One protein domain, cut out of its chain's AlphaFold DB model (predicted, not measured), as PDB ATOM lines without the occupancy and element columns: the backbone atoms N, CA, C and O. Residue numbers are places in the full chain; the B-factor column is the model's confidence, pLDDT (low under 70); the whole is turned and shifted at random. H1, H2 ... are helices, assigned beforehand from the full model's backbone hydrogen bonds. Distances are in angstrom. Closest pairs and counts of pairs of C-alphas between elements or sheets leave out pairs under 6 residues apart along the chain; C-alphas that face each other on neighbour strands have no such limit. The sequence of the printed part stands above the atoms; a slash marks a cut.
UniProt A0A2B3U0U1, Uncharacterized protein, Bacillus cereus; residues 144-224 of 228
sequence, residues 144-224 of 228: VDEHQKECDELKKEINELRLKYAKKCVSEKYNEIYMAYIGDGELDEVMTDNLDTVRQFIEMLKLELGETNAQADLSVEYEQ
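This is residues 144 to 224 of the 228 residues of an uncharacterized protein of Bacillus cereus (UniProt A0A2B3U0U1). This is a loose bundle of three helices, H1, H2 and H4, running up and down, with the last part of H4 sticking out as a long free arm, residues 214 to 223. H2 folds back beside the last turns of H1, H4 then packs on both, and the short helix H3 makes a corner before H4. The printed part has 81 residues, with four named helices in the order H1, H2, H3, H4 and no named strand; the class is all helix. The whole is loose, with a radius of gyration of the C-alphas of 14.8 A, and its C-alphas span 54 by 26 by 18 A, the free arm adding to the length.

Begin with the bundle, in which each helix runs against the one before it: H1, residues 144 to 167, H2, residues 171 to 181, and H4, residues 195 to 223. H1 and H2 form a helical hairpin; H1 touches H2 with residues 162 to 165 alone, and their closest C-alphas, those of Tyr 165 and Ser 171, are 5.4 A apart. They run opposite ways at a steep tilt of 36 degrees, only just past shallow. Look next at Tyr 181 and Phe 201, the closest C-alphas of H2 and H4, 6.0 A apart; here H4 touches with residues 197 to 205 alone. These two run opposite ways at a shallow tilt of 33 degrees, only just short of steep. H1 and H4 touch, the same way at a shallow tilt of 28 degrees, closest at the C-alphas of Ile 158 and Ile 202, 6.6 A apart. H3, residues 187 to 193, is apart from H2. H3 and H4 touch only at the corner, and only just, with 3 pairs of C-alphas within 8 A; the closest are those of Met 191 and Val 198, 6.4 A apart. H1 and H3 are close but not clearly touching: the C-alphas of Cys 151 and Met 191 are 6.8 A apart. Every O i to N i+4 pair is within hydrogen-bond range in H2, against 19 of 20 in H1, 2 of 3 in H3 and 24 of 25 in H4.

Find C-alpha 144 at (4.787, 34.123, 19.785); from there H1 runs 35.4 A to C-alpha 167. H2, from Ser 171 to Tyr 181, covers 15.6 A. H3 begins at C-alpha 187, (10.044, 25.971, 37.688), and covers 10.1 A to Asp 193. H4 runs 43.0 A from Leu 195 to C-alpha 223 at (49.292, 16.675, 44.185).

The C-alphas of Val 144 and Gln 224, the two farthest apart, are 54.7 A from each other. Without the free residues 214 to 224, the body spans 37 by 22 by 16 A. The three links are tight, and the printed part has no cut. The mean pLDDT of the printed part is 79.7; look for values under 70 at residues 144 to 147 and 212 to 224.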
ATOM      1  N   VAL A 144       5.337  35.142  18.867       51.59
ATOM      2  CA  VAL A 144       4.787  34.123  19.785       51.59
ATOM      3  C   VAL A 144       5.576  32.808  19.740       51.59
ATOM      4  O   VAL A 144       5.651  32.095  20.737       51.59
ATOM      5  N   ASP A 145       6.214  32.504  18.610       58.44
ATOM      6  CA  ASP A 145       7.005  31.280  18.446       58.44
ATOM      7  C   ASP A 145       8.377  31.394  19.144       58.44
ATOM      8  O   ASP A 145       8.871  30.423  19.707       58.44
ATOM      9  N   GLU A 146       8.968  32.594  19.190       69.06
ATOM     10  CA  GLU A 146      10.275  32.830  19.823       69.06
ATOM     11  C   GLU A 146      10.229  32.683  21.347       69.06
ATOM     12  O   GLU A 146      11.088  32.017  21.912       69.06
ATOM     13  N   HIS A 147       9.205  33.219  22.018       69.31
ATOM     14  CA  HIS A 147       9.115  33.143  23.481       69.31
ATOM     15  C   HIS A 147       8.877  31.709  23.979       69.31
ATOM     16  O   HIS A 147       9.411  31.304  25.011       69.31
ATOM     17  N   GLN A 148       8.077  30.913  23.262       76.81
ATOM     18  CA  GLN A 148       7.865  29.510  23.629       76.81
ATOM     19  C   GLN A 148       9.124  28.678  23.366       76.81
ATOM     20  O   GLN A 148       9.497  27.858  24.208       76.81
ATOM     21  N   LYS A 149       9.805  28.927  22.239       80.88
ATOM     22  CA  LYS A 149      11.113  28.329  21.946       80.88
ATOM     23  C   LYS A 149      12.132  28.673  23.025       80.88
ATOM     24  O   LYS A 149      12.801  27.769  23.508       80.88
ATOM     25  N   GLU A 150      12.175  29.927  23.466       83.06
ATOM     26  CA  GLU A 150      13.068  30.366  24.535       83.06
ATOM     27  C   GLU A 150      12.775  29.637  25.855       83.06
ATOM     28  O   GLU A 150      13.685  29.089  26.474       83.06
ATOM     29  N   CYS A 151      11.509  29.539  26.273       82.31
ATOM     30  CA  CYS A 151      11.150  28.773  27.470       82.31
ATOM     31  C   CYS A 151      11.574  27.297  27.363       82.31
ATOM     32  O   CYS A 151      12.062  26.714  28.335       82.31
ATOM     33  N   ASP A 152      11.390  26.678  26.195       84.38
ATOM     34  CA  ASP A 152      11.760  25.280  25.969       84.38
ATOM     35  C   ASP A 152      13.287  25.083  25.940       84.38
ATOM     36  O   ASP A 152      13.787  24.063  26.426       84.38
ATOM     37  N   GLU A 153      14.039  26.054  25.419       89.12
ATOM     38  CA  GLU A 153      15.504  26.082  25.438       89.12
ATOM     39  C   GLU A 153      16.048  26.219  26.864       89.12
ATOM     40  O   GLU A 153      16.850  25.386  27.291       89.12
ATOM     41  N   LEU A 154      15.538  27.175  27.646       88.75
ATOM     42  CA  LEU A 154      15.949  27.371  29.041       88.75
ATOM     43  C   LEU A 154      15.639  26.137  29.901       88.75
ATOM     44  O   LEU A 154      16.447  25.732  30.738       88.75
ATOM     45  N   LYS A 155      14.501  25.467  29.672       88.69
ATOM     46  CA  LYS A 155      14.179  24.199  30.356       88.69
ATOM     47  C   LYS A 155      15.160  23.085  30.017       88.69
ATOM     48  O   LYS A 155      15.524  22.303  30.901       88.69
ATOM     49  N   LYS A 156      15.569  22.966  28.751       89.19
ATOM     50  CA  LYS A 156      16.586  21.982  28.351       89.19
ATOM     51  C   LYS A 156      17.909  22.279  29.043       89.19
ATOM     52  O   LYS A 156      18.483  21.373  29.641       89.19
ATOM     53  N   GLU A 157      18.324  23.539  29.049       91.50
ATOM     54  CA  GLU A 157      19.575  23.963  29.668       91.50
ATOM     55  C   GLU A 157      19.611  23.685  31.180       91.50
ATOM     56  O   GLU A 157      20.581  23.117  31.686       91.50
ATOM     57  N   ILE A 158      18.526  23.977  31.903       90.69
ATOM     58  CA  ILE A 158      18.422  23.662  33.338       90.69
ATOM     59  C   ILE A 158      18.506  22.155  33.583       90.69
ATOM     60  O   ILE A 158      19.195  21.715  34.506       90.69
ATOM     61  N   ASN A 159      17.846  21.342  32.756       88.56
ATOM     62  CA  ASN A 159      17.913  19.887  32.886       88.56
ATOM     63  C   ASN A 159      19.327  19.351  32.629       88.56
ATOM     64  O   ASN A 159      19.792  18.468  33.354       88.56
ATOM     65  N   GLU A 160      20.037  19.896  31.643       90.81
ATOM     66  CA  GLU A 160      21.433  19.548  31.385       90.81
ATOM     67  C   GLU A 160      22.348  19.941  32.545       90.81
ATOM     68  O   GLU A 160      23.184  19.138  32.970       90.81
ATOM     69  N   LEU A 161      22.178  21.144  33.095       88.31
ATOM     70  CA  LEU A 161      22.926  21.596  34.266       88.31
ATOM     71  C   LEU A 161      22.644  20.694  35.465       88.31
ATOM     72  O   LEU A 161      23.583  20.184  36.074       88.31
ATOM     73  N   ARG A 162      21.379  20.379  35.745       87.44
ATOM     74  CA  ARG A 162      20.998  19.448  36.813       87.44
ATOM     75  C   ARG A 162      21.682  18.087  36.661       87.44
ATOM     76  O   ARG A 162      22.184  17.538  37.642       87.44
ATOM     77  N   LEU A 163      21.747  17.552  35.441       87.75
ATOM     78  CA  LEU A 163      22.466  16.307  35.157       87.75
ATOM     79  C   LEU A 163      23.976  16.442  35.401       87.75
ATOM     80  O   LEU A 163      24.584  15.515  35.933       87.75
ATOM     81  N   LYS A 164      24.594  17.577  35.049       87.50
ATOM     82  CA  LYS A 164      26.016  17.845  35.335       87.50
ATOM     83  C   LYS A 164      26.287  17.909  36.841       87.50
ATOM     84  O   LYS A 164      27.228  17.269  37.302       87.50
ATOM     85  N   TYR A 165      25.447  18.603  37.607       86.50
ATOM     86  CA  TYR A 165      25.540  18.658  39.070       86.50
ATOM     87  C   TYR A 165      25.379  17.276  39.713       86.50
ATOM     88  O   TYR A 165      26.153  16.919  40.600       86.50
ATOM     89  N   ALA A 166      24.431  16.468  39.225       84.25
ATOM     90  CA  ALA A 166      24.246  15.095  39.690       84.25
ATOM     91  C   ALA A 166      25.472  14.213  39.393       84.25
ATOM     92  O   ALA A 166      25.917  13.475  40.265       84.25
ATOM     93  N   LYS A 167      26.058  14.322  38.191       84.69
ATOM     94  CA  LYS A 167      27.273  13.578  37.810       84.69
ATOM     95  C   LYS A 167      28.492  13.942  38.652       84.69
ATOM     96  O   LYS A 167      29.311  13.074  38.922       84.69
ATOM     97  N   LYS A 168      28.613  15.206  39.057       80.38
ATOM     98  CA  LYS A 168      29.690  15.672  39.938       80.38
ATOM     99  C   LYS A 168      29.426  15.396  41.427       80.38
ATOM    100  O   LYS A 168      30.238  15.792  42.251       80.38
ATOM    101  N   CYS A 169      28.306  14.759  41.780       77.00
ATOM    102  CA  CYS A 169      27.875  14.551  43.167       77.00
ATOM    103  C   CYS A 169      27.717  15.852  43.983       77.00
ATOM    104  O   CYS A 169      27.814  15.824  45.204       77.00
ATOM    105  N   VAL A 170      27.433  16.987  43.330       81.00
ATOM    106  CA  VAL A 170      27.270  18.301  43.990       81.00
ATOM    107  C   VAL A 170      25.808  18.760  43.954       81.00
ATOM    108  O   VAL A 170      25.495  19.937  43.796       81.00
ATOM    109  N   SER A 171      24.869  17.819  44.066       80.81
ATOM    110  CA  SER A 171      23.430  18.107  43.991       80.81
ATOM    111  C   SER A 171      22.928  19.046  45.092       80.81
ATOM    112  O   SER A 171      21.911  19.703  44.903       80.81
ATOM    113  N   GLU A 172      23.629  19.122  46.224       83.12
ATOM    114  CA  GLU A 172      23.289  20.024  47.329       83.12
ATOM    115  C   GLU A 172      23.414  21.490  46.909       83.12
ATOM    116  O   GLU A 172      22.448  22.235  47.045       83.12
ATOM    117  N   LYS A 173      24.518  21.868  46.251       84.00
ATOM    118  CA  LYS A 173      24.698  23.228  45.716       84.00
ATOM    119  C   LYS A 173      23.652  23.592  44.665       84.00
ATOM    120  O   LYS A 173      23.172  24.719  44.629       84.00
ATOM    121  N   TYR A 174      23.258  22.633  43.821       88.38
ATOM    122  CA  TYR A 174      22.147  22.854  42.889       88.38
ATOM    123  C   TYR A 174      20.856  23.195  43.643       88.38
ATOM    124  O   TYR A 174      20.156  24.130  43.262       88.38
ATOM    125  N   ASN A 175      20.542  22.454  44.711       87.00
ATOM    126  CA  ASN A 175      19.346  22.699  45.513       87.00
ATOM    127  C   ASN A 175      19.417  24.045  46.245       87.00
ATOM    128  O   ASN A 175      18.414  24.745  46.292       87.00
ATOM    129  N   GLU A 176      20.578  24.436  46.769       89.25
ATOM    130  CA  GLU A 176      20.776  25.749  47.397       89.25
ATOM    131  C   GLU A 176      20.497  26.891  46.414       89.25
ATOM    132  O   GLU A 176      19.703  27.784  46.710       89.25
ATOM    133  N   ILE A 177      21.074  26.821  45.210       89.38
ATOM    134  CA  ILE A 177      20.849  27.820  44.159       89.38
ATOM    135  C   ILE A 177      19.379  27.797  43.710       89.38
ATOM    136  O   ILE A 177      18.771  28.850  43.523       89.38
ATOM    137  N   TYR A 178      18.766  26.614  43.594       89.31
ATOM    138  CA  TYR A 178      17.345  26.491  43.260       89.31
ATOM    139  C   TYR A 178      16.463  27.168  44.313       89.31
ATOM    140  O   TYR A 178      15.586  27.954  43.967       89.31
ATOM    141  N   MET A 179      16.719  26.935  45.600       88.19
ATOM    142  CA  MET A 179      15.949  27.550  46.683       88.19
ATOM    143  C   MET A 179      16.163  29.066  46.770       88.19
ATOM    144  O   MET A 179      15.228  29.784  47.116       88.19
ATOM    145  N   ALA A 180      17.353  29.568  46.430       87.88
ATOM    146  CA  ALA A 180      17.648  31.000  46.451       87.88
ATOM    147  C   ALA A 180      16.929  31.786  45.339       87.88
ATOM    148  O   ALA A 180      16.492  32.910  45.578       87.88
ATOM    149  N   TYR A 181      16.801  31.206  44.140       87.44
ATOM    150  CA  TYR A 181      16.252  31.902  42.967       87.44
ATOM    151  C   TYR A 181      14.807  31.514  42.631       87.44
ATOM    152  O   TYR A 181      14.023  32.364  42.220       87.44
ATOM    153  N   ILE A 182      14.447  30.241  42.794       88.00
ATOM    154  CA  ILE A 182      13.126  29.695  42.440       88.00
ATOM    155  C   ILE A 182      12.273  29.449  43.696       88.00
ATOM    156  O   ILE A 182      11.050  29.596  43.661       88.00
ATOM    157  N   GLY A 183      12.907  29.115  44.825       87.50
ATOM    158  CA  GLY A 183      12.231  28.833  46.092       87.50
ATOM    159  C   GLY A 183      11.383  27.559  46.045       87.50
ATOM    160  O   GLY A 183      11.701  26.607  45.335       87.50
ATOM    161  N   ASP A 184      10.265  27.557  46.777       83.31
ATOM    162  CA  ASP A 184       9.306  26.436  46.811       83.31
ATOM    163  C   ASP A 184       8.416  26.348  45.549       83.31
ATOM    164  O   ASP A 184       7.498  25.523  45.477       83.31
ATOM    165  N   GLY A 185       8.636  27.228  44.568       78.69
ATOM    166  CA  GLY A 185       7.860  27.299  43.333       78.69
ATOM    167  C   GLY A 185       8.166  26.160  42.357       78.69
ATOM    168  O   GLY A 185       9.274  25.617  42.306       78.69
ATOM    169  N   GLU A 186       7.178  25.812  41.528       83.56
ATOM    170  CA  GLU A 186       7.431  24.978  40.351       83.56
ATOM    171  C   GLU A 186       8.172  25.821  39.297       83.56
ATOM    172  O   GLU A 186       7.736  26.919  38.955       83.56
ATOM    173  N   LEU A 187       9.263  25.290  38.733       81.75
ATOM    174  CA  LEU A 187      10.044  25.971  37.688       81.75
ATOM    175  C   LEU A 187       9.177  26.415  36.495       81.75
ATOM    176  O   LEU A 187       9.423  27.462  35.907       81.75
ATOM    177  N   ASP A 188       8.142  25.638  36.164       78.56
ATOM    178  CA  ASP A 188       7.186  25.959  35.102       78.56
ATOM    179  C   ASP A 188       6.358  27.219  35.398       78.56
ATOM    180  O   ASP A 188       5.998  27.921  34.459       78.56
ATOM    181  N   GLU A 189       6.065  27.506  36.670       81.12
ATOM    182  CA  GLU A 189       5.315  28.698  37.093       81.12
ATOM    183  C   GLU A 189       6.226  29.939  37.070       81.12
ATOM    184  O   GLU A 189       5.839  30.996  36.579       81.12
ATOM    185  N   VAL A 190       7.483  29.807  37.505       80.38
ATOM    186  CA  VAL A 190       8.443  30.928  37.477       80.38
ATOM    187  C   VAL A 190       8.867  31.278  36.047       80.38
ATOM    188  O   VAL A 190       9.014  32.451  35.722       80.38
ATOM    189  N   MET A 191       8.989  30.288  35.158       80.69
ATOM    190  CA  MET A 191       9.276  30.494  33.730       80.69
ATOM    191  C   MET A 191       8.210  31.315  33.000       80.69
ATOM    192  O   MET A 191       8.546  32.024  32.055       80.69
ATOM    193  N   THR A 192       6.936  31.200  33.389       75.50
ATOM    194  CA  THR A 192       5.855  31.968  32.751       75.50
ATOM    195  C   THR A 192       5.754  33.385  33.289       75.50
ATOM    196  O   THR A 192       5.360  34.284  32.550       75.50
ATOM    197  N   ASP A 193       6.112  33.578  34.558       76.31
ATOM    198  CA  ASP A 193       5.867  34.831  35.268       76.31
ATOM    199  C   ASP A 193       7.112  35.731  35.310       76.31
ATOM    200  O   ASP A 193       6.980  36.955  35.356       76.31
ATOM    201  N   ASN A 194       8.323  35.153  35.290       82.56
ATOM    202  CA  ASN A 194       9.576  35.893  35.422       82.56
ATOM    203  C   ASN A 194      10.782  35.181  34.764       82.56
ATOM    204  O   ASN A 194      11.618  34.561  35.430       82.56
ATOM    205  N   LEU A 195      10.892  35.303  33.436       85.19
ATOM    206  CA  LEU A 195      11.999  34.744  32.644       85.19
ATOM    207  C   LEU A 195      13.381  35.256  33.070       85.19
ATOM    208  O   LEU A 195      14.356  34.506  33.018       85.19
ATOM    209  N   ASP A 196      13.484  36.506  33.516       85.88
ATOM    210  CA  ASP A 196      14.774  37.083  33.902       85.88
ATOM    211  C   ASP A 196      15.342  36.409  35.157       85.88
ATOM    212  O   ASP A 196      16.541  36.134  35.221       85.88
ATOM    213  N   THR A 197      14.486  36.033  36.112       86.50
ATOM    214  CA  THR A 197      14.898  35.233  37.278       86.50
ATOM    215  C   THR A 197      15.431  33.863  36.863       86.50
ATOM    216  O   THR A 197      16.411  33.380  37.428       86.50
ATOM    217  N   VAL A 198      14.834  33.246  35.842       88.38
ATOM    218  CA  VAL A 198      15.298  31.962  35.305       88.38
ATOM    219  C   VAL A 198      16.650  32.102  34.603       88.38
ATOM    220  O   VAL A 198      17.524  31.254  34.787       88.38
ATOM    221  N   ARG A 199      16.854  33.170  33.823       89.19
ATOM    222  CA  ARG A 199      18.146  33.443  33.175       89.19
ATOM    223  C   ARG A 199      19.252  33.646  34.216       89.19
ATOM    224  O   ARG A 199      20.296  33.009  34.115       89.19
ATOM    225  N   GLN A 200      18.989  34.432  35.263       88.94
ATOM    226  CA  GLN A 200      19.925  34.627  36.381       88.94
ATOM    227  C   GLN A 200      20.228  33.319  37.122       88.94
ATOM    228  O   GLN A 200      21.380  33.037  37.447       88.94
ATOM    229  N   PHE A 201      19.211  32.484  37.345       91.06
ATOM    230  CA  PHE A 201      19.387  31.156  37.925       91.06
ATOM    231  C   PHE A 201      20.331  30.281  37.082       91.06
ATOM    232  O   PHE A 201      21.248  29.660  37.619       91.06
ATOM    233  N   ILE A 202      20.152  30.262  35.757       91.00
ATOM    234  CA  ILE A 202      21.024  29.521  34.833       91.00
ATOM    235  C   ILE A 202      22.454  30.065  34.853       91.00
ATOM    236  O   ILE A 202      23.403  29.280  34.879       91.00
ATOM    237  N   GLU A 203      22.627  31.387  34.843       90.94
ATOM    238  CA  GLU A 203      23.950  32.015  34.926       90.94
ATOM    239  C   GLU A 203      24.675  31.632  36.218       90.94
ATOM    240  O   GLU A 203      25.832  31.216  36.164       90.94
ATOM    241  N   MET A 204      23.983  31.659  37.357       89.19
ATOM    242  CA  MET A 204      24.560  31.241  38.635       89.19
ATOM    243  C   MET A 204      24.940  29.765  38.664       89.19
ATOM    244  O   MET A 204      26.020  29.417  39.142       89.19
ATOM    245  N   LEU A 205      24.099  28.889  38.108       88.62
ATOM    246  CA  LEU A 205      24.438  27.473  37.964       88.62
ATOM    247  C   LEU A 205      25.677  27.265  37.082       88.62
ATOM    248  O   LEU A 205      26.456  26.347  37.321       88.62
ATOM    249  N   LYS A 206      25.878  28.081  36.043       89.06
ATOM    250  CA  LYS A 206      27.084  28.000  35.202       89.06
ATOM    251  C   LYS A 206      28.320  28.506  35.937       89.06
ATOM    252  O   LYS A 206      29.359  27.854  35.847       89.06
ATOM    253  N   LEU A 207      28.202  29.627  36.649       88.19
ATOM    254  CA  LEU A 207      29.291  30.238  37.410       88.19
ATOM    255  C   LEU A 207      29.834  29.261  38.456       88.19
ATOM    256  O   LEU A 207      30.998  28.876  38.395       88.19
ATOM    257  N   GLU A 208      28.965  28.760  39.334       86.25
ATOM    258  CA  GLU A 208      29.346  27.837  40.407       86.25
ATOM    259  C   GLU A 208      29.909  26.515  39.845       86.25
ATOM    260  O   GLU A 208      30.861  25.925  40.369       86.25
ATOM    261  N   LEU A 209      29.358  26.027  38.727       82.44
ATOM    262  CA  LEU A 209      29.868  24.820  38.074       82.44
ATOM    263  C   LEU A 209      31.238  25.039  37.405       82.44
ATOM    264  O   LEU A 209      32.003  24.077  37.269       82.44
ATOM    265  N   GLY A 210      31.544  26.273  36.998       76.06
ATOM    266  CA  GLY A 210      32.854  26.712  36.519       76.06
ATOM    267  C   GLY A 210      33.870  26.860  37.651       76.06
ATOM    268  O   GLY A 210      34.975  26.333  37.542       76.06
ATOM    269  N   GLU A 211      33.481  27.475  38.766       71.06
ATOM    270  CA  GLU A 211      34.330  27.629  39.956       71.06
ATOM    271  C   GLU A 211      34.710  26.273  40.564       71.06
ATOM    272  O   GLU A 211      35.879  26.013  40.841       71.06
ATOM    273  N   THR A 212      33.751  25.348  40.667       63.62
ATOM    274  CA  THR A 212      34.024  23.974  41.129       63.62
ATOM    275  C   THR A 212      34.939  23.184  40.188       63.62
ATOM    276  O   THR A 212      35.653  22.302  40.654       63.62
ATOM    277  N   ASN A 213      34.946  23.479  38.882       63.34
ATOM    278  CA  ASN A 213      35.919  22.895  37.948       63.34
ATOM    279  C   ASN A 213      37.312  23.494  38.144       63.34
ATOM    280  O   ASN A 213      38.271  22.745  38.284       63.34
ATOM    281  N   ALA A 214      37.415  24.821  38.217       62.59
ATOM    282  CA  ALA A 214      38.694  25.499  38.411       62.59
ATOM    283  C   ALA A 214      39.370  25.077  39.728       62.59
ATOM    284  O   ALA A 214      40.579  24.865  39.772       62.59
ATOM    285  N   GLN A 215      38.587  24.893  40.795       59.81
ATOM    286  CA  GLN A 215      39.095  24.414  42.078       59.81
ATOM    287  C   GLN A 215      39.529  22.938  42.031       59.81
ATOM    288  O   GLN A 215      40.507  22.569  42.683       59.81
ATOM    289  N   ALA A 216      38.841  22.093  41.255       59.06
ATOM    290  CA  ALA A 216      39.241  20.702  41.050       59.06
ATOM    291  C   ALA A 216      40.552  20.606  40.250       59.06
ATOM    292  O   ALA A 216      41.439  19.857  40.647       59.06
ATOM    293  N   ASP A 217      40.711  21.414  39.199       58.53
ATOM    294  CA  ASP A 217      41.926  21.436  38.373       58.53
ATOM    295  C   ASP A 217      43.146  21.946  39.163       58.53
ATOM    296  O   ASP A 217      44.216  21.340  39.106       58.53
ATOM    297  N   LEU A 218      42.969  22.978  39.999       56.94
ATOM    298  CA  LEU A 218      44.006  23.450  40.929       56.94
ATOM    299  C   LEU A 218      44.402  22.382  41.960       56.94
ATOM    300  O   LEU A 218      45.570  22.270  42.320       56.94
ATOM    301  N   SER A 219      43.450  21.576  42.435       57.50
ATOM    302  CA  SER A 219      43.728  20.532  43.434       57.50
ATOM    303  C   SER A 219      44.570  19.384  42.861       57.50
ATOM    304  O   SER A 219      45.392  18.815  43.575       57.50
ATOM    305  N   VAL A 220      44.416  19.076  41.569       57.81
ATOM    306  CA  VAL A 220      45.213  18.050  40.871       57.81
ATOM    307  C   VAL A 220      46.648  18.526  40.616       57.81
ATOM    308  O   VAL A 220      47.582  17.727  40.674       57.81
ATOM    309  N   GLU A 221      46.848  19.823  40.372       53.06
ATOM    310  CA  GLU A 221      48.173  20.395  40.101       53.06
ATOM    311  C   GLU A 221      49.077  20.402  41.352       53.06
ATOM    312  O   GLU A 221      50.279  20.149  41.256       53.06
ATOM    313  N   TYR A 222      48.503  20.584  42.548       53.62
ATOM    314  CA  TYR A 222      49.251  20.534  43.813       53.62
ATOM    315  C   TYR A 222      49.655  19.116  44.255       53.62
ATOM    316  O   TYR A 222      50.683  18.967  44.915       53.62
ATOM    317  N   GLU A 223      48.916  18.069  43.875       55.03
ATOM    318  CA  GLU A 223      49.292  16.675  44.185       55.03
ATOM    319  C   GLU A 223      50.437  16.137  43.306       55.03
ATOM    320  O   GLU A 223      51.047  15.122  43.644       55.03
ATOM    321  N   GLN A 224      50.771  16.811  42.198       54.94
ATOM    322  CA  GLN A 224      51.877  16.424  41.313       54.94
ATOM    323  C   GLN A 224      53.210  17.119  41.617       54.94
ATOM    324  O   GLN A 224      54.204  16.838  40.941       54.94
TER     325      GLN A 224